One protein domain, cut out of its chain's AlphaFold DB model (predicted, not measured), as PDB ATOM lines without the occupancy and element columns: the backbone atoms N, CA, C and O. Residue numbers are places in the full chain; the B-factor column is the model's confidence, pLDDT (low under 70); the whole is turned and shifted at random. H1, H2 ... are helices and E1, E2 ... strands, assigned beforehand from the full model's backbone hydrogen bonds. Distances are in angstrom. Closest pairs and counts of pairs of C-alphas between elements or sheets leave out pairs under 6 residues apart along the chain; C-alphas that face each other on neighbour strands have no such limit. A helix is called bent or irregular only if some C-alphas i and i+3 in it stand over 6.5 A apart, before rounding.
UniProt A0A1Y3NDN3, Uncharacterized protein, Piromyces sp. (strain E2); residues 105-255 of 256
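This is residues 105 to 255 of the 256 residues of an uncharacterized protein of Piromyces sp. (strain E2) (UniProt A0A1Y3NDN3). One long helix, H4, runs through the core with a kink partway; H1, H2 and H3 pack on one side of it and H5 and H8 on another, mostly crossing rather than side by side. At one end H6 and H7 make a small separate pair, reached from H5 by the long link of residues 197 to 209. The printed part has 151 residues, with eight named helices and one three-residue strand in the order H1 H2 H3 H4 E1 H5 H6 H7 H8, a mostly helix class. It is compact, with a radius of gyration of the C-alphas of 16.2 A and spans of 47 by 36 by 32 A.

Start at H1, residues 107 to 114: it touches the hub, H4, residues 145 to 173, about perpendicular at 84 degrees, closest at the C-alphas of Arg 111 and Val 160, 5.9 A apart. Next look at H2, residues 124 to 127, which touches H4 with the C-alphas of Val 125 and Gln 156 closest, at 5.6 A. H3, residues 130 to 136, touches H4 at a steep tilt of 62 degrees, opposite ways; its Gly 134 comes closest, 3.9 A from Gly 152 between C-alphas. E1, residues 179 to 181, pairs with no named strand, but residues 105 to 106 pair with its residues 180 to 181, parallel. H5, residues 187 to 196, touches H4 at a shallow tilt of 21 degrees, the same way, with the C-alphas of Leu 161 and Ser 189 closest, 6.7 A apart. H6, residues 210 to 220, touches H7, residues 232 to 235, where the C-alphas of Phe 217 and Tyr 233 are closest, at 6.3 A; both are apart from H4. H8, residues 237 to 254, touches H4 with its residues 239 to 246 alone, at a steep tilt of 58 degrees; the closest C-alphas, of Thr 149 and Asn 239, are 6.3 A apart. In H1, H5 and H6 every O i to N i+4 pair is within hydrogen-bond range, against 23 of 25 in H4, 13 of 14 in H8 and 0 of 3 in H3, where 3 of 4 O i to N i+3 pairs are; H2 and H7 are too short for an O i to N i+4 pair.

Find C-alpha 107 at (174.768, 146.150, 136.176), where H1 begins. H3 is irregular: C-alphas 131 and 134 are 7.7 A apart. From C-alpha 145 at (169.475, 123.703, 127.232), H4 runs 42.0 A, with a kink of 38 degrees near residue 160. H5 is 14.2 A long and H6 15.4 A. H8 runs 25.7 A to C-alpha 254 at (162.926, 134.776, 149.123).

The C-alphas farthest apart, of Gly 142 and Asn 175, are 47.8 A apart. The printed part has no cut, and the links H5 to H6 and H6 to H7 are long. Confidence is under 70 at residues 218 to 225 and 254 to 255; the mean pLDDT of the printed part is 82.7.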
ATOM      1  N   LEU A 105     172.803 153.227 138.074       72.19
ATOM      2  CA  LEU A 105     173.896 152.358 137.659       72.19
ATOM      3  C   LEU A 105     173.344 151.075 137.044       72.19
ATOM      4  O   LEU A 105     172.689 150.278 137.715       72.19
ATOM      5  N   SER A 106     173.675 150.846 135.777       77.75
ATOM      6  CA  SER A 106     173.382 149.572 135.134       77.75
ATOM      7  C   SER A 106     174.398 148.508 135.545       77.75
ATOM      8  O   SER A 106     175.608 148.703 135.407       77.75
ATOM      9  N   THR A 107     173.923 147.339 135.965       82.56
ATOM     10  CA  THR A 107     174.768 146.150 136.176       82.56
ATOM     11  C   THR A 107     175.514 145.740 134.904       82.56
ATOM     12  O   THR A 107     176.599 145.168 134.971       82.56
ATOM     13  N   ASP A 108     174.983 146.091 133.729       80.69
ATOM     14  CA  ASP A 108     175.657 145.881 132.449       80.69
ATOM     15  C   ASP A 108     176.903 146.765 132.291       80.69
ATOM     16  O   ASP A 108     177.899 146.324 131.719       80.69
ATOM     17  N   ASN A 109     176.894 147.978 132.858       79.25
ATOM     18  CA  ASN A 109     178.076 148.843 132.898       79.25
ATOM     19  C   ASN A 109     179.151 148.246 133.804       79.25
ATOM     20  O   ASN A 109     180.323 148.255 133.442       79.25
ATOM     21  N   VAL A 110     178.760 147.676 134.948       83.00
ATOM     22  CA  VAL A 110     179.693 146.966 135.839       83.00
ATOM     23  C   VAL A 110     180.346 145.803 135.093       83.00
ATOM     24  O   VAL A 110     181.571 145.694 135.071       83.00
ATOM     25  N   ARG A 111     179.549 144.991 134.388       87.94
ATOM     26  CA  ARG A 111     180.057 143.906 133.540       87.94
ATOM     27  C   ARG A 111     181.004 144.416 132.448       87.94
ATOM     28  O   ARG A 111     182.031 143.791 132.203       87.94
ATOM     29  N   HIS A 112     180.695 145.540 131.800       80.44
ATOM     30  CA  HIS A 112     181.582 146.153 130.806       80.44
ATOM     31  C   HIS A 112     182.899 146.644 131.412       80.44
ATOM     32  O   HIS A 112     183.945 146.415 130.816       80.44
ATOM     33  N   LEU A 113     182.870 147.261 132.595       82.50
ATOM     34  CA  LEU A 113     184.078 147.701 133.295       82.50
ATOM     35  C   LEU A 113     184.979 146.523 133.673       82.50
ATOM     36  O   LEU A 113     186.195 146.628 133.550       82.50
ATOM     37  N   LEU A 114     184.396 145.389 134.078       82.69
ATOM     38  CA  LEU A 114     185.155 144.176 134.397       82.69
ATOM     39  C   LEU A 114     185.956 143.645 133.198       82.69
ATOM     40  O   LEU A 114     187.050 143.122 133.391       82.69
ATOM     41  N   ARG A 115     185.485 143.851 131.959       85.62
ATOM     42  CA  ARG A 115     186.210 143.448 130.735       85.62
ATOM     43  C   ARG A 115     187.514 144.218 130.495       85.62
ATOM     44  O   ARG A 115     188.287 143.815 129.636       85.62
ATOM     45  N   ASN A 116     187.754 145.315 131.214       87.69
ATOM     46  CA  ASN A 116     189.038 146.023 131.158       87.69
ATOM     47  C   ASN A 116     190.115 145.350 132.022       87.69
ATOM     48  O   ASN A 116     191.293 145.644 131.852       87.69
ATOM     49  N   PHE A 117     189.709 144.497 132.966       87.25
ATOM     50  CA  PHE A 117     190.600 143.870 133.947       87.25
ATOM     51  C   PHE A 117     190.694 142.356 133.792       87.25
ATOM     52  O   PHE A 117     191.678 141.768 134.220       87.25
ATOM     53  N   ILE A 118     189.670 141.739 133.207       87.44
ATOM     54  CA  ILE A 118     189.581 140.300 132.975       87.44
ATOM     55  C   ILE A 118     189.665 140.082 131.467       87.44
ATOM     56  O   ILE A 118     189.111 140.879 130.704       87.44
ATOM     57  N   THR A 119     190.338 139.020 131.028       91.69
ATOM     58  CA  THR A 119     190.440 138.659 129.604       91.69
ATOM     59  C   THR A 119     189.348 137.676 129.179       91.69
ATOM     60  O   THR A 119     188.718 137.009 130.009       91.69
ATOM     61  N   LYS A 120     189.087 137.591 127.866       91.44
ATOM     62  CA  LYS A 120     188.044 136.700 127.335       91.44
ATOM     63  C   LYS A 120     188.377 135.239 127.599       91.44
ATOM     64  O   LYS A 120     187.471 134.443 127.815       91.44
ATOM     65  N   GLU A 121     189.659 134.923 127.589       91.12
ATOM     66  CA  GLU A 121     190.225 133.608 127.825       91.12
ATOM     67  C   GLU A 121     190.053 133.196 129.293       91.12
ATOM     68  O   GLU A 121     189.751 132.042 129.566       91.12
ATOM     69  N   GLU A 122     190.160 134.142 130.231       91.44
ATOM     70  CA  GLU A 122     189.968 133.886 131.665       91.44
ATOM     71  C   GLU A 122     188.503 133.662 132.052       91.44
ATOM     72  O   GLU A 122     188.196 132.756 132.828       91.44
ATOM     73  N   LYS A 123     187.585 134.512 131.566       92.69
ATOM     74  CA  LYS A 123     186.151 134.424 131.903       92.69
ATOM     75  C   LYS A 123     185.244 134.663 130.690       92.69
ATOM     76  O   LYS A 123     184.549 135.684 130.643       92.69
ATOM     77  N   PRO A 124     185.128 133.699 129.758       93.44
ATOM     78  CA  PRO A 124     184.358 133.847 128.517       93.44
ATOM     79  C   PRO A 124     182.919 134.352 128.713       93.44
ATOM     80  O   PRO A 124     182.407 135.143 127.911       93.44
ATOM     81  N   VAL A 125     182.282 133.970 129.827       93.12
ATOM     82  CA  VAL A 125     180.920 134.377 130.201       93.12
ATOM     83  C   VAL A 125     180.725 135.898 130.261       93.12
ATOM     84  O   VAL A 125     179.631 136.366 129.970       93.12
ATOM     85  N   LEU A 126     181.751 136.714 130.542       91.94
ATOM     86  CA  LEU A 126     181.607 138.179 130.568       91.94
ATOM     87  C   LEU A 126     181.456 138.797 129.166       91.94
ATOM     88  O   LEU A 126     180.952 139.922 129.051       91.94
ATOM     89  N   TRP A 127     181.862 138.098 128.098       92.38
ATOM     90  CA  TRP A 127     181.795 138.572 126.703       92.38
ATOM     91  C   TRP A 127     180.481 138.228 126.002       92.38
ATOM     92  O   TRP A 127     180.191 138.794 124.949       92.38
ATOM     93  N   THR A 128     179.658 137.379 126.608       89.88
ATOM     94  CA  THR A 128     178.329 137.005 126.106       89.88
ATOM     95  C   THR A 128     177.232 137.893 126.701       89.88
ATOM     96  O   THR A 128     177.457 138.648 127.652       89.88
ATOM     97  N   SER A 129     176.028 137.851 126.124       86.69
ATOM     98  CA  SER A 129     174.838 138.383 126.812       86.69
ATOM     99  C   SER A 129     174.301 137.333 127.781       86.69
ATOM    100  O   SER A 129     174.390 136.144 127.498       86.69
ATOM    101  N   SER A 130     173.688 137.772 128.879       86.88
ATOM    102  CA  SER A 130     173.189 136.899 129.952       86.88
ATOM    103  C   SER A 130     172.335 135.720 129.467       86.88
ATOM    104  O   SER A 130     172.503 134.603 129.941       86.88
ATOM    105  N   TYR A 131     171.482 135.935 128.462       86.56
ATOM    106  CA  TYR A 131     170.602 134.906 127.893       86.56
ATOM    107  C   TYR A 131     171.296 133.832 127.042       86.56
ATOM    108  O   TYR A 131     170.652 132.863 126.659       86.56
ATOM    109  N   HIS A 132     172.576 133.977 126.705       88.06
ATOM    110  CA  HIS A 132     173.349 132.933 126.013       88.06
ATOM    111  C   HIS A 132     174.708 132.696 126.672       88.06
ATOM    112  O   HIS A 132     175.608 132.124 126.065       88.06
ATOM    113  N   ALA A 133     174.859 133.101 127.936       89.50
ATOM    114  CA  ALA A 133     176.077 132.852 128.695       89.50
ATOM    115  C   ALA A 133     176.352 131.352 128.893       89.50
ATOM    116  O   ALA A 133     177.503 130.966 129.068       89.50
ATOM    117  N   GLY A 134     175.320 130.504 128.786       89.69
ATOM    118  CA  GLY A 134     175.454 129.046 128.818       89.69
ATOM    119  C   GLY A 134     176.344 128.470 127.715       89.69
ATOM    120  O   GLY A 134     177.012 127.468 127.939       89.69
ATOM    121  N   GLU A 135     176.422 129.128 126.553       90.81
ATOM    122  CA  GLU A 135     177.293 128.708 125.441       90.81
ATOM    123  C   GLU A 135     178.787 128.884 125.764       90.81
ATOM    124  O   GLU A 135     179.640 128.301 125.103       90.81
ATOM    125  N   ALA A 136     179.109 129.694 126.776       90.50
ATOM    126  CA  ALA A 136     180.469 130.005 127.198       90.50
ATOM    127  C   ALA A 136     180.940 129.165 128.402       90.50
ATOM    128  O   ALA A 136     181.997 129.449 128.965       90.50
ATOM    129  N   LEU A 137     180.161 128.159 128.816       90.06
ATOM    130  CA  LEU A 137     180.528 127.236 129.891       90.06
ATOM    131  C   LEU A 137     181.445 126.120 129.375       90.06
ATOM    132  O   LEU A 137     181.107 125.419 128.424       90.06
ATOM    133  N   GLU A 138     182.567 125.902 130.065       79.06
ATOM    134  CA  GLU A 138     183.534 124.841 129.736       79.06
ATOM    135  C   GLU A 138     182.969 123.426 129.963       79.06
ATOM    136  O   GLU A 138     183.279 122.507 129.211       79.06
ATOM    137  N   ASN A 139     182.084 123.257 130.955       77.25
ATOM    138  CA  ASN A 139     181.501 121.968 131.354       77.25
ATOM    139  C   ASN A 139     179.994 121.906 131.061       77.25
ATOM    140  O   ASN A 139     179.180 121.804 131.975       77.25
ATOM    141  N   SER A 140     179.612 121.997 129.788       77.00
ATOM    142  CA  SER A 140     178.209 121.885 129.350       77.00
ATOM    143  C   SER A 140     177.777 120.454 128.994       77.00
ATOM    144  O   SER A 140     176.612 120.213 128.673       77.00
ATOM    145  N   SER A 141     178.690 119.480 129.054       78.00
ATOM    146  CA  SER A 141     178.421 118.090 128.682       78.00
ATOM    147  C   SER A 141     177.374 117.446 129.598       78.00
ATOM    148  O   SER A 141     177.557 117.324 130.805       78.00
ATOM    149  N   GLY A 142     176.265 117.004 128.998       81.88
ATOM    150  CA  GLY A 142     175.173 116.322 129.698       81.88
ATOM    151  C   GLY A 142     174.128 117.240 130.339       81.88
ATOM    152  O   GLY A 142     173.188 116.723 130.936       81.88
ATOM    153  N   MET A 143     174.252 118.564 130.202       89.25
ATOM    154  CA  MET A 143     173.237 119.517 130.663       89.25
ATOM    155  C   MET A 143     172.143 119.715 129.609       89.25
ATOM    156  O   MET A 143     172.412 119.733 128.406       89.25
ATOM    157  N   SER A 144     170.905 119.910 130.055       92.88
ATOM    158  CA  SER A 144     169.832 120.404 129.191       92.88
ATOM    159  C   SER A 144     170.065 121.867 128.783       92.88
ATOM    160  O   SER A 144     170.794 122.611 129.438       92.88
ATOM    161  N   GLU A 145     169.405 122.311 127.710       90.19
ATOM    162  CA  GLU A 145     169.475 123.703 127.232       90.19
ATOM    163  C   GLU A 145     169.063 124.720 128.319       90.19
ATOM    164  O   GLU A 145     169.656 125.798 128.443       90.19
ATOM    165  N   GLU A 146     168.071 124.367 129.138       92.12
ATOM    166  CA  GLU A 146     167.604 125.197 130.251       92.12
ATOM    167  C   GLU A 146     168.649 125.275 131.366       92.12
ATOM    168  O   GLU A 146     168.984 126.374 131.813       92.12
ATOM    169  N   GLU A 147     169.233 124.142 131.763       93.44
ATOM    170  CA  GLU A 147     170.311 124.107 132.758       93.44
ATOM    171  C   GLU A 147     171.537 124.885 132.284       93.44
ATOM    172  O   GLU A 147     172.091 125.670 133.049       93.44
ATOM    173  N   MET A 148     171.932 124.739 131.016       94.19
ATOM    174  CA  MET A 148     173.020 125.527 130.433       94.19
ATOM    175  C   MET A 148     172.722 127.026 130.521       94.19
ATOM    176  O   MET A 148     173.584 127.809 130.923       94.19
ATOM    177  N   THR A 149     171.495 127.429 130.182       92.12
ATOM    178  CA  THR A 149     171.060 128.829 130.238       92.12
ATOM    179  C   THR A 149     171.146 129.385 131.659       92.12
ATOM    180  O   THR A 149     171.747 130.441 131.864       92.12
ATOM    181  N   ILE A 150     170.588 128.678 132.647       92.88
ATOM    182  CA  ILE A 150     170.569 129.130 134.045       92.88
ATOM    183  C   ILE A 150     171.966 129.103 134.667       92.88
ATOM    184  O   ILE A 150     172.350 130.061 135.337       92.88
ATOM    185  N   ASN A 151     172.761 128.063 134.416       94.44
ATOM    186  CA  ASN A 151     174.120 127.969 134.945       94.44
ATOM    187  C   ASN A 151     175.030 129.056 134.362       94.44
ATOM    188  O   ASN A 151     175.795 129.673 135.100       94.44
ATOM    189  N   GLY A 152     174.914 129.343 133.062       93.75
ATOM    190  CA  GLY A 152     175.680 130.416 132.428       93.75
ATOM    191  C   GLY A 152     175.282 131.790 132.958       93.75
ATOM    192  O   GLY A 152     176.142 132.630 133.226       93.75
ATOM    193  N   TYR A 153     173.980 131.999 133.161       92.88
ATOM    194  CA  TYR A 153     173.441 133.193 133.799       92.88
ATOM    195  C   TYR A 153     173.985 133.386 135.224       92.88
ATOM    196  O   TYR A 153     174.470 134.466 135.557       92.88
ATOM    197  N   GLU A 154     173.964 132.345 136.059       92.88
ATOM    198  CA  GLU A 154     174.456 132.416 137.440       92.88
ATOM    199  C   GLU A 154     175.976 132.600 137.526       92.88
ATOM    200  O   GLU A 154     176.439 133.394 138.344       92.88
ATOM    201  N   GLU A 155     176.765 131.941 136.672       93.19
ATOM    202  CA  GLU A 155     178.223 132.133 136.645       93.19
ATOM    203  C   GLU A 155     178.579 133.567 136.226       93.19
ATOM    204  O   GLU A 155     179.432 134.203 136.848       93.19
ATOM    205  N   GLN A 156     177.877 134.131 135.234       92.25
ATOM    206  CA  GLN A 156     178.042 135.539 134.869       92.25
ATOM    207  C   GLN A 156     177.662 136.466 136.036       92.25
ATOM    208  O   GLN A 156     178.414 137.390 136.358       92.25
ATOM    209  N   ASN A 157     176.530 136.216 136.697       91.06
ATOM    210  CA  ASN A 157     176.068 137.012 137.833       91.06
ATOM    211  C   ASN A 157     177.040 136.985 139.004       91.06
ATOM    212  O   ASN A 157     177.268 138.020 139.623       91.06
ATOM    213  N   LYS A 158     177.614 135.820 139.309       92.94
ATOM    214  CA  LYS A 158     178.561 135.644 140.409       92.94
ATOM    215  C   LYS A 158     179.766 136.570 140.270       92.94
ATOM    216  O   LYS A 158     180.160 137.199 141.244       92.94
ATOM    217  N   ILE A 159     180.303 136.699 139.057       91.94
ATOM    218  CA  ILE A 159     181.456 137.565 138.780       91.94
ATOM    219  C   ILE A 159     181.076 139.046 138.932       91.94
ATOM    220  O   ILE A 159     181.836 139.842 139.478       91.94
ATOM    221  N   VAL A 160     179.887 139.434 138.462       90.19
ATOM    222  CA  VAL A 160     179.419 140.828 138.544       90.19
ATOM    223  C   VAL A 160     179.033 141.213 139.982       90.19
ATOM    224  O   VAL A 160     179.229 142.362 140.383       90.19
ATOM    225  N   LEU A 161     178.524 140.261 140.772       91.19
ATOM    226  CA  LEU A 161     178.046 140.463 142.141       91.19
ATOM    227  C   LEU A 161     179.118 141.044 143.064       91.19
ATOM    228  O   LEU A 161     178.819 141.974 143.809       91.19
ATOM    229  N   GLU A 162     180.352 140.540 142.995       89.44
ATOM    230  CA  GLU A 162     181.456 141.027 143.835       89.44
ATOM    231  C   GLU A 162     181.646 142.537 143.668       89.44
ATOM    232  O   GLU A 162     181.772 143.281 144.640       89.44
ATOM    233  N   LYS A 163     181.565 143.021 142.424       88.00
ATOM    234  CA  LYS A 163     181.742 144.444 142.146       88.00
ATOM    235  C   LYS A 163     180.518 145.282 142.494       88.00
ATOM    236  O   LYS A 163     180.656 146.441 142.876       88.00
ATOM    237  N   ILE A 164     179.325 144.710 142.367       89.75
ATOM    238  CA  ILE A 164     178.079 145.337 142.816       89.75
ATOM    239  C   ILE A 164     178.112 145.582 144.331       89.75
ATOM    240  O   ILE A 164     177.768 146.678 144.774       89.75
ATOM    241  N   ASP A 165     178.567 144.597 145.107       91.62
ATOM    242  CA  ASP A 165     178.690 144.677 146.566       91.62
ATOM    243  C   ASP A 165     179.625 145.818 147.010       91.62
ATOM    244  O   ASP A 165     179.276 146.631 147.874       91.62
ATOM    245  N   ASP A 166     180.779 145.949 146.348       88.44
ATOM    246  CA  ASP A 166     181.717 147.057 146.561       88.44
ATOM    247  C   ASP A 166     181.057 148.419 146.318       88.44
ATOM    248  O   ASP A 166     181.202 149.349 147.114       88.44
ATOM    249  N   ILE A 167     180.323 148.549 145.210       86.44
ATOM    250  CA  ILE A 167     179.684 149.804 144.810       86.44
ATOM    251  C   ILE A 167     178.600 150.200 145.814       86.44
ATOM    252  O   ILE A 167     178.547 151.360 146.228       86.44
ATOM    253  N   ILE A 168     177.773 149.247 146.251       87.00
ATOM    254  CA  ILE A 168     176.751 149.491 147.277       87.00
ATOM    255  C   ILE A 168     177.424 149.904 148.592       87.00
ATOM    256  O   ILE A 168     177.028 150.900 149.200       87.00
ATOM    257  N   SER A 169     178.490 149.209 148.997       90.00
ATOM    258  CA  SER A 169     179.282 149.555 150.183       90.00
ATOM    259  C   SER A 169     179.849 150.978 150.110       90.00
ATOM    260  O   SER A 169     179.852 151.705 151.104       90.00
ATOM    261  N   MET A 170     180.341 151.396 148.941       83.19
ATOM    262  CA  MET A 170     180.873 152.743 148.720       83.19
ATOM    263  C   MET A 170     179.783 153.814 148.796       83.19
ATOM    264  O   MET A 170     179.992 154.823 149.469       83.19
ATOM    265  N   ALA A 171     178.630 153.586 148.165       81.12
ATOM    266  CA  ALA A 171     177.490 154.499 148.229       81.12
ATOM    267  C   ALA A 171     176.997 154.670 149.675       81.12
ATOM    268  O   ALA A 171     176.801 155.791 150.142       81.12
ATOM    269  N   GLN A 172     176.914 153.572 150.436       83.38
ATOM    270  CA  GLN A 172     176.555 153.610 151.856       83.38
ATOM    271  C   GLN A 172     177.549 154.419 152.692       83.38
ATOM    272  O   GLN A 172     177.135 155.253 153.494       83.38
ATOM    273  N   LYS A 173     178.860 154.228 152.483       86.75
ATOM    274  CA  LYS A 173     179.904 155.009 153.171       86.75
ATOM    275  C   LYS A 173     179.809 156.508 152.879       86.75
ATOM    276  O   LYS A 173     180.175 157.310 153.730       86.75
ATOM    277  N   ARG A 174     179.336 156.879 151.688       81.81
ATOM    278  CA  ARG A 174     179.136 158.275 151.266       81.81
ATOM    279  C   ARG A 174     177.769 158.839 151.645       81.81
ATOM    280  O   ARG A 174     177.529 160.019 151.420       81.81
ATOM    281  N   ASN A 175     176.897 158.023 152.241       77.81
ATOM    282  CA  ASN A 175     175.503 158.363 152.520       77.81
ATOM    283  C   ASN A 175     174.746 158.828 151.257       77.81
ATOM    284  O   ASN A 175     173.923 159.742 151.304       77.81
ATOM    285  N   GLU A 176     175.055 158.199 150.121       78.12
ATOM    286  CA  GLU A 176     174.453 158.473 148.819       78.12
ATOM    287  C   GLU A 176     173.342 157.462 148.523       78.12
ATOM    288  O   GLU A 176     173.447 156.273 148.836       78.12
ATOM    289  N   SER A 177     172.273 157.939 147.888       74.69
ATOM    290  CA  SER A 177     171.231 157.063 147.356       74.69
ATOM    291  C   SER A 177     171.658 156.521 145.995       74.69
ATOM    292  O   SER A 177     172.113 157.284 145.148       74.69
ATOM    293  N   LEU A 178     171.480 155.216 145.776       75.94
ATOM    294  CA  LEU A 178     171.859 154.522 144.543       75.94
ATOM    295  C   LEU A 178     170.671 153.726 144.006       75.94
ATOM    296  O   LEU A 178     170.076 152.932 144.736       75.94
ATOM    297  N   ILE A 179     170.372 153.885 142.716       80.75
ATOM    298  CA  ILE A 179     169.488 152.967 141.992       80.75
ATOM    299  C   ILE A 179     170.354 152.066 141.126       80.75
ATOM    300  O   ILE A 179     171.083 152.543 140.258       80.75
ATOM    301  N   MET A 180     170.247 150.760 141.351       79.81
ATOM    302  CA  MET A 180     170.910 149.760 140.527       79.81
ATOM    303  C   MET A 180     169.881 149.028 139.674       79.81
ATOM    304  O   MET A 180     168.959 148.413 140.203       79.81
ATOM    305  N   GLU A 181     170.049 149.086 138.354       79.19
ATOM    306  CA  GLU A 181     169.185 148.386 137.406       79.19
ATOM    307  C   GLU A 181     169.945 147.318 136.617       79.19
ATOM    308  O   GLU A 181     171.152 147.397 136.379       79.19
ATOM    309  N   GLY A 182     169.217 146.322 136.133       77.06
ATOM    310  CA  GLY A 182     169.689 145.436 135.081       77.06
ATOM    311  C   GLY A 182     169.516 143.965 135.409       77.06
ATOM    312  O   GLY A 182     168.803 143.584 136.329       77.06
ATOM    313  N   VAL A 183     170.143 143.136 134.582       81.31
ATOM    314  CA  VAL A 183     169.834 141.706 134.495       81.31
ATOM    315  C   VAL A 183     170.755 140.826 135.338       81.31
ATOM    316  O   VAL A 183     170.422 139.666 135.561       81.31
ATOM    317  N   HIS A 184     171.881 141.353 135.836       82.81
ATOM    318  CA  HIS A 184     172.916 140.554 136.512       82.81
ATOM    319  C   HIS A 184     172.673 140.366 138.020       82.81
ATOM    320  O   HIS A 184     173.596 140.437 138.831       82.81
ATOM    321  N   LEU A 185     171.411 140.196 138.411       82.94
ATOM    322  CA  LEU A 185     170.973 140.071 139.799       82.94
ATOM    323  C   LEU A 185     170.026 138.876 139.917       82.94
ATOM    324  O   LEU A 185     168.818 139.015 139.742       82.94
ATOM    325  N   SER A 186     170.573 137.694 140.214       86.88
ATOM    326  CA  SER A 186     169.737 136.549 140.574       86.88
ATOM    327  C   SER A 186     169.143 136.740 141.965       86.88
ATOM    328  O   SER A 186     169.674 137.485 142.790       86.88
ATOM    329  N   MET A 187     168.065 136.021 142.272       83.50
ATOM    330  CA  MET A 187     167.469 136.079 143.610       83.50
ATOM    331  C   MET A 187     168.436 135.621 144.710       83.50
ATOM    332  O   MET A 187     168.395 136.129 145.830       83.50
ATOM    333  N   LYS A 188     169.379 134.725 144.383       85.38
ATOM    334  CA  LYS A 188     170.478 134.344 145.283       85.38
ATOM    335  C   LYS A 188     171.388 135.537 145.580       85.38
ATOM    336  O   LYS A 188     171.666 135.807 146.750       85.38
ATOM    337  N   SER A 189     171.800 136.262 144.540       84.44
ATOM    338  CA  SER A 189     172.598 137.487 144.651       84.44
ATOM    339  C   SER A 189     171.865 138.570 145.438       84.44
ATOM    340  O   SER A 189     172.428 139.158 146.355       84.44
ATOM    341  N   ILE A 190     170.584 138.789 145.146       83.94
ATOM    342  CA  ILE A 190     169.735 139.759 145.842       83.94
ATOM    343  C   ILE A 190     169.643 139.428 147.336       83.94
ATOM    344  O   ILE A 190     169.893 140.285 148.180       83.94
ATOM    345  N   ASN A 191     169.368 138.171 147.684       85.56
ATOM    346  CA  ASN A 191     169.315 137.728 149.076       85.56
ATOM    347  C   ASN A 191     170.663 137.909 149.799       85.56
ATOM    348  O   ASN A 191     170.691 138.269 150.975       85.56
ATOM    349  N   HIS A 192     171.786 137.684 149.109       87.94
ATOM    350  CA  HIS A 192     173.112 137.983 149.650       87.94
ATOM    351  C   HIS A 192     173.275 139.483 149.947       87.94
ATOM    352  O   HIS A 192     173.635 139.852 151.067       87.94
ATOM    353  N   LEU A 193     172.934 140.340 148.979       85.88
ATOM    354  CA  LEU A 193     173.047 141.793 149.100       85.88
ATOM    355  C   LEU A 193     172.165 142.352 150.217       85.88
ATOM    356  O   LEU A 193     172.642 143.163 150.998       85.88
ATOM    357  N   ILE A 194     170.921 141.896 150.367       83.38
ATOM    358  CA  ILE A 194     170.003 142.388 151.413       83.38
ATOM    359  C   ILE A 194     170.484 142.001 152.811       83.38
ATOM    360  O   ILE A 194     170.419 142.804 153.744       83.38
ATOM    361  N   LYS A 195     171.001 140.776 152.974       86.75
ATOM    362  CA  LYS A 195     171.549 140.322 154.262       86.75
ATOM    363  C   LYS A 195     172.733 141.171 154.708       86.75
ATOM    364  O   LYS A 195     172.893 141.422 155.901       86.75
ATOM    365  N   ARG A 196     173.556 141.601 153.754       87.75
ATOM    366  CA  ARG A 196     174.742 142.421 153.998       87.75
ATOM    367  C   ARG A 196     174.415 143.908 154.126       87.75
ATOM    368  O   ARG A 196     174.924 144.577 155.022       87.75
ATOM    369  N   HIS A 197     173.523 144.407 153.281       84.06
ATOM    370  CA  HIS A 197     173.121 145.802 153.176       84.06
ATOM    371  C   HIS A 197     171.653 145.961 153.583       84.06
ATOM    372  O   HIS A 197     170.757 145.932 152.743       84.06
ATOM    373  N   LYS A 198     171.405 146.213 154.874       77.75
ATOM    374  CA  LYS A 198     170.042 146.338 155.438       77.75
ATOM    375  C   LYS A 198     169.176 147.432 154.797       77.75
ATOM    376  O   LYS A 198     167.958 147.381 154.914       77.75
ATOM    377  N   ASN A 199     169.798 148.403 154.133       78.19
ATOM    378  CA  ASN A 199     169.114 149.509 153.460       78.19
ATOM    379  C   ASN A 199     168.875 149.232 151.962       78.19
ATOM    380  O   ASN A 199     168.507 150.141 151.224       78.19
ATOM    381  N   CYS A 200     169.123 148.005 151.494       76.06
ATOM    382  CA  CYS A 200     168.832 147.584 150.130       76.06
ATOM    383  C   CYS A 200     167.380 147.110 150.030       76.06
ATOM    384  O   CYS A 200     166.938 146.283 150.828       76.06
ATOM    385  N   ILE A 201     166.649 147.626 149.042       80.38
ATOM    386  CA  ILE A 201     165.262 147.245 148.777       80.38
ATOM    387  C   ILE A 201     165.205 146.656 147.363       80.38
ATOM    388  O   ILE A 201     165.423 147.398 146.400       80.38
ATOM    389  N   PRO A 202     164.980 145.339 147.217       78.25
ATOM    390  CA  PRO A 202     164.899 144.693 145.914       78.25
ATOM    391  C   PRO A 202     163.515 144.866 145.283       78.25
ATOM    392  O   PRO A 202     162.508 144.914 145.985       78.25
ATOM    393  N   PHE A 203     163.460 144.879 143.952       73.25
ATOM    394  CA  PHE A 203     162.212 144.752 143.202       73.25
ATOM    395  C   PHE A 203     162.468 143.958 141.921       73.25
ATOM    396  O   PHE A 203     163.428 144.242 141.200       73.25
ATOM    397  N   LEU A 204     161.600 142.991 141.613       74.38
ATOM    398  CA  LEU A 204     161.602 142.291 140.331       74.38
ATOM    399  C   LEU A 204     160.546 142.900 139.407       74.38
ATOM    400  O   LEU A 204     159.353 142.868 139.696       74.38
ATOM    401  N   ILE A 205     160.983 143.409 138.257       76.50
ATOM    402  CA  ILE A 205     160.088 143.879 137.198       76.50
ATOM    403  C   ILE A 205     160.100 142.849 136.075       76.50
ATOM    404  O   ILE A 205     161.155 142.537 135.523       76.50
ATOM    405  N   TYR A 206     158.924 142.344 135.708       75.81
ATOM    406  CA  TYR A 206     158.782 141.362 134.638       75.81
ATOM    407  C   TYR A 206     157.571 141.654 133.749       75.81
ATOM    408  O   TYR A 206     156.648 142.379 134.122       75.81
ATOM    409  N   ILE A 207     157.576 141.077 132.545       74.81
ATOM    410  CA  ILE A 207     156.440 141.128 131.622       74.81
ATOM    411  C   ILE A 207     155.762 139.763 131.642       74.81
ATOM    412  O   ILE A 207     156.359 138.751 131.264       74.81
ATOM    413  N   SER A 208     154.510 139.725 132.091       77.31
ATOM    414  CA  SER A 208     153.718 138.493 132.148       77.31
ATOM    415  C   SER A 208     153.429 137.956 130.744       77.31
ATOM    416  O   SER A 208     153.770 136.815 130.433       77.31
ATOM    417  N   SER A 209     152.881 138.808 129.874       81.38
ATOM    418  CA  SER A 209     152.527 138.462 128.496       81.38
ATOM    419  C   SER A 209     153.758 138.275 127.614       81.38
ATOM    420  O   SER A 209     154.496 139.218 127.328       81.38
ATOM    421  N   GLU A 210     153.928 137.053 127.126       80.25
ATOM    422  CA  GLU A 210     154.998 136.682 126.205       80.25
ATOM    423  C   GLU A 210     154.917 137.449 124.876       80.25
ATOM    424  O   GLU A 210     155.921 137.994 124.417       80.25
ATOM    425  N   ALA A 211     153.711 137.602 124.318       78.44
ATOM    426  CA  ALA A 211     153.478 138.380 123.101       78.44
ATOM    427  C   ALA A 211     153.941 139.839 123.255       78.44
ATOM    428  O   ALA A 211     154.758 140.315 122.467       78.44
ATOM    429  N   LYS A 212     153.531 140.521 124.336       77.62
ATOM    430  CA  LYS A 212     153.965 141.904 124.616       77.62
ATOM    431  C   LYS A 212     155.471 142.006 124.856       77.62
ATOM    432  O   LYS A 212     156.082 143.024 124.537       77.62
ATOM    433  N   HIS A 213     156.078 140.981 125.452       77.44
ATOM    434  CA  HIS A 213     157.521 140.946 125.672       77.44
ATOM    435  C   HIS A 213     158.276 140.857 124.336       77.44
ATOM    436  O   HIS A 213     159.199 141.635 124.096       77.44
ATOM    437  N   SER A 214     157.825 139.975 123.444       72.88
ATOM    438  CA  SER A 214     158.350 139.818 122.085       72.88
ATOM    439  C   SER A 214     158.198 141.100 121.252       72.88
ATOM    440  O   SER A 214     159.172 141.588 120.678       72.88
ATOM    441  N   GLU A 215     157.021 141.733 121.276       76.19
ATOM    442  CA  GLU A 215     156.767 143.017 120.600       76.19
ATOM    443  C   GLU A 215     157.725 144.122 121.069       76.19
ATOM    444  O   GLU A 215     158.279 144.868 120.258       76.19
ATOM    445  N   ARG A 216     158.002 144.201 122.377       73.69
ATOM    446  CA  ARG A 216     158.986 145.157 122.908       73.69
ATOM    447  C   ARG A 216     160.402 144.889 122.397       73.69
ATOM    448  O   ARG A 216     161.152 145.842 122.179       73.69
ATOM    449  N   PHE A 217     160.775 143.630 122.174       73.81
ATOM    450  CA  PHE A 217     162.060 143.299 121.557       73.81
ATOM    451  C   PHE A 217     162.107 143.590 120.063       73.81
ATOM    452  O   PHE A 217     163.186 143.931 119.571       73.81
ATOM    453  N   ALA A 218     160.979 143.505 119.354       67.88
ATOM    454  CA  ALA A 218     160.896 143.962 117.973       67.88
ATOM    455  C   ALA A 218     161.260 145.447 117.906       67.88
ATOM    456  O   ALA A 218     162.226 145.795 117.238       67.88
ATOM    457  N   ILE A 219     160.601 146.297 118.704       65.00
ATOM    458  CA  ILE A 219     160.841 147.754 118.744       65.00
ATOM    459  C   ILE A 219     162.303 148.089 119.081       65.00
ATOM    460  O   ILE A 219     162.867 149.039 118.542       65.00
ATOM    461  N   ARG A 220     162.939 147.308 119.964       59.81
ATOM    462  CA  ARG A 220     164.333 147.520 120.388       59.81
ATOM    463  C   ARG A 220     165.365 147.089 119.336       59.81
ATOM    464  O   ARG A 220     166.530 147.473 119.445       59.81
ATOM    465  N   ALA A 221     164.988 146.281 118.347       61.75
ATOM    466  CA  ALA A 221     165.899 145.872 117.287       61.75
ATOM    467  C   ALA A 221     166.047 146.957 116.219       61.75
ATOM    468  O   ALA A 221     165.092 147.639 115.861       61.75
ATOM    469  N   LYS A 222     167.252 147.048 115.643       54.78
ATOM    470  CA  LYS A 222     167.609 148.024 114.601       54.78
ATOM    471  C   LYS A 222     166.633 148.042 113.410       54.78
ATOM    472  O   LYS A 222     166.509 149.067 112.754       54.78
ATOM    473  N   TYR A 223     165.951 146.925 113.157       58.31
ATOM    474  CA  TYR A 223     165.036 146.735 112.028       58.31
ATOM    475  C   TYR A 223     163.572 146.515 112.437       58.31
ATOM    476  O   TYR A 223     162.796 146.051 111.610       58.31
ATOM    477  N   MET A 224     163.193 146.787 113.694       69.75
ATOM    478  CA  MET A 224     161.811 146.624 114.177       69.75
ATOM    479  C   MET A 224     161.184 145.260 113.830       69.75
ATOM    480  O   MET A 224     160.007 145.166 113.495       69.75
ATOM    481  N   THR A 225     161.988 144.193 113.860       64.62
ATOM    482  CA  THR A 225     161.624 142.888 113.292       64.62
ATOM    483  C   THR A 225     161.546 141.797 114.353       64.62
ATOM    484  O   THR A 225     162.349 141.749 115.292       64.62
ATOM    485  N   LEU A 226     160.575 140.903 114.160       71.12
ATOM    486  CA  LEU A 226     160.428 139.643 114.884       71.12
ATOM    487  C   LEU A 226     161.225 138.502 114.237       71.12
ATOM    488  O   LEU A 226     161.169 137.373 114.705       71.12
ATOM    489  N   GLU A 227     161.976 138.757 113.164       74.94
ATOM    490  CA  GLU A 227     162.777 137.721 112.521       74.94
ATOM    491  C   GLU A 227     164.002 137.352 113.389       74.94
ATOM    492  O   GLU A 227     164.877 138.200 113.609       74.94
ATOM    493  N   PRO A 228     164.141 136.086 113.842       73.56
ATOM    494  CA  PRO A 228     165.232 135.671 114.731       73.56
ATOM    495  C   PRO A 228     166.633 135.906 114.151       73.56
ATOM    496  O   PRO A 228     167.585 136.173 114.880       73.56
ATOM    497  N   ARG A 229     166.777 135.836 112.822       76.44
ATOM    498  CA  ARG A 229     168.059 136.049 112.129       76.44
ATOM    499  C   ARG A 229     168.567 137.482 112.269       76.44
ATOM    500  O   ARG A 229     169.772 137.705 112.307       76.44
ATOM    501  N   LEU A 230     167.646 138.437 112.357       73.62
ATOM    502  CA  LEU A 230     167.928 139.870 112.397       73.62
ATOM    503  C   LEU A 230     167.804 140.450 113.814       73.62
ATOM    504  O   LEU A 230     168.275 141.558 114.075       73.62
ATOM    505  N   ASN A 231     167.195 139.704 114.741       77.50
ATOM    506  CA  ASN A 231     166.969 140.119 116.117       77.50
ATOM    507  C   ASN A 231     167.484 139.074 117.115       77.50
ATOM    508  O   ASN A 231     166.823 138.075 117.406       77.50
ATOM    509  N   LYS A 232     168.647 139.360 117.716       78.62
ATOM    510  CA  LYS A 232     169.269 138.489 118.724       78.62
ATOM    511  C   LYS A 232     168.371 138.210 119.934       78.62
ATOM    512  O   LYS A 232     168.453 137.128 120.499       78.62
ATOM    513  N   TYR A 233     167.508 139.149 120.327       79.19
ATOM    514  CA  TYR A 233     166.605 138.939 121.459       79.19
ATOM    515  C   TYR A 233     165.501 137.946 121.112       79.19
ATOM    516  O   TYR A 233     165.147 137.127 121.948       79.19
ATOM    517  N   ILE A 234     165.011 137.976 119.870       85.12
ATOM    518  CA  ILE A 234     164.016 137.012 119.398       85.12
ATOM    519  C   ILE A 234     164.655 135.637 119.181       85.12
ATOM    520  O   ILE A 234     164.068 134.628 119.559       85.12
ATOM    521  N   LYS A 235     165.895 135.589 118.671       86.81
ATOM    522  CA  LYS A 235     166.671 134.341 118.559       86.81
ATOM    523  C   LYS A 235     166.782 133.599 119.890       86.81
ATOM    524  O   LYS A 235     166.594 132.391 119.921       86.81
ATOM    525  N   PHE A 236     167.082 134.319 120.968       84.62
ATOM    526  CA  PHE A 236     167.273 133.750 122.305       84.62
ATOM    527  C   PHE A 236     166.077 133.992 123.232       84.62
ATOM    528  O   PHE A 236     166.219 134.008 124.454       84.62
ATOM    529  N   PHE A 237     164.886 134.206 122.671       85.44
ATOM    530  CA  PHE A 237     163.720 134.594 123.456       85.44
ATOM    531  C   PHE A 237     163.313 133.518 124.465       85.44
ATOM    532  O   PHE A 237     162.998 133.846 125.608       85.44
ATOM    533  N   LYS A 238     163.425 132.240 124.078       90.25
ATOM    534  CA  LYS A 238     163.227 131.098 124.980       90.25
ATOM    535  C   LYS A 238     164.121 131.221 126.215       90.25
ATOM    536  O   LYS A 238     163.606 131.248 127.322       90.25
ATOM    537  N   ASN A 239     165.421 131.435 126.027       88.19
ATOM    538  CA  ASN A 239     166.379 131.578 127.124       88.19
ATOM    539  C   ASN A 239     166.055 132.774 128.029       88.19
ATOM    540  O   ASN A 239     166.148 132.676 129.251       88.19
ATOM    541  N   ILE A 240     165.635 133.906 127.446       87.56
ATOM    542  CA  ILE A 240     165.189 135.085 128.206       87.56
ATOM    543  C   ILE A 240     163.980 134.734 129.084       87.56
ATOM    544  O   ILE A 240     163.936 135.122 130.252       87.56
ATOM    545  N   ARG A 241     163.008 133.987 128.547       87.31
ATOM    546  CA  ARG A 241     161.837 133.522 129.300       87.31
ATOM    547  C   ARG A 241     162.208 132.499 130.369       87.31
ATOM    548  O   ARG A 241     161.713 132.632 131.480       87.31
ATOM    549  N   THR A 242     163.119 131.570 130.085       88.81
ATOM    550  CA  THR A 242     163.648 130.611 131.066       88.81
ATOM    551  C   THR A 242     164.296 131.328 132.250       88.81
ATOM    552  O   THR A 242     163.972 131.027 133.395       88.81
ATOM    553  N   ILE A 243     165.141 132.336 132.000       88.62
ATOM    554  CA  ILE A 243     165.738 133.158 133.067       88.62
ATOM    555  C   ILE A 243     164.655 133.905 133.847       88.62
ATOM    556  O   ILE A 243     164.704 133.941 135.073       88.62
ATOM    557  N   GLN A 244     163.667 134.492 133.165       87.75
ATOM    558  CA  GLN A 244     162.572 135.187 133.843       87.75
ATOM    559  C   GLN A 244     161.795 134.245 134.771       87.75
ATOM    560  O   GLN A 244     161.577 134.602 135.925       87.75
ATOM    561  N   SER A 245     161.404 133.059 134.295       86.56
ATOM    562  CA  SER A 245     160.711 132.059 135.113       86.56
ATOM    563  C   SER A 245     161.559 131.647 136.312       86.56
ATOM    564  O   SER A 245     161.087 131.721 137.438       86.56
ATOM    565  N   TYR A 246     162.846 131.360 136.099       86.56
ATOM    566  CA  TYR A 246     163.785 131.050 137.178       86.56
ATOM    567  C   TYR A 246     163.852 132.145 138.258       86.56
ATOM    568  O   TYR A 246     163.902 131.845 139.455       86.56
ATOM    569  N   LEU A 247     163.841 133.421 137.855       84.00
ATOM    570  CA  LEU A 247     163.822 134.553 138.784       84.00
ATOM    571  C   LEU A 247     162.489 134.670 139.524       84.00
ATOM    572  O   LEU A 247     162.512 134.902 140.729       84.00
ATOM    573  N   CYS A 248     161.358 134.500 138.835       81.81
ATOM    574  CA  CYS A 248     160.025 134.529 139.438       81.81
ATOM    575  C   CYS A 248     159.840 133.396 140.458       81.81
ATOM    576  O   CYS A 248     159.500 133.673 141.603       81.81
ATOM    577  N   ASP A 249     160.170 132.157 140.090       85.25
ATOM    578  CA  ASP A 249     160.059 130.985 140.969       85.25
ATOM    579  C   ASP A 249     160.940 131.135 142.218       85.25
ATOM    580  O   ASP A 249     160.608 130.693 143.321       85.25
ATOM    581  N   SER A 250     162.091 131.789 142.054       75.75
ATOM    582  CA  SER A 250     162.981 132.093 143.168       75.75
ATOM    583  C   SER A 250     162.488 133.270 144.016       75.75
ATOM    584  O   SER A 250     162.770 133.287 145.212       75.75
ATOM    585  N   ALA A 251     161.778 134.247 143.447       73.56
ATOM    586  CA  ALA A 251     161.295 135.432 144.165       73.56
ATOM    587  C   ALA A 251     160.334 135.042 145.295       73.56
ATOM    588  O   ALA A 251     160.552 135.426 146.447       73.56
ATOM    589  N   ASP A 252     159.379 134.156 144.992       71.44
ATOM    590  CA  ASP A 252     158.420 133.616 145.964       71.44
ATOM    591  C   ASP A 252     159.127 132.959 147.159       71.44
ATOM    592  O   ASP A 252     158.713 133.098 148.311       71.44
ATOM    593  N   LYS A 253     160.257 132.286 146.905       70.75
ATOM    594  CA  LYS A 253     161.063 131.628 147.941       70.75
ATOM    595  C   LYS A 253     161.770 132.616 148.870       70.75
ATOM    596  O   LYS A 253     161.970 132.304 150.044       70.75
ATOM    597  N   TYR A 254     162.198 133.765 148.353       61.75
ATOM    598  CA  TYR A 254     162.926 134.776 149.123       61.75
ATOM    599  C   TYR A 254     162.031 135.913 149.637       61.75
ATOM    600  O   TYR A 254     162.545 136.787 150.334       61.75
ATOM    601  N   LEU A 255     160.718 135.859 149.367       61.72
ATOM    602  CA  LEU A 255     159.733 136.891 149.716       61.72
ATOM    603  C   LEU A 255     160.136 138.277 149.180       61.72
ATOM    604  O   LEU A 255     160.032 139.278 149.892       61.72
TER     605      LEU A 255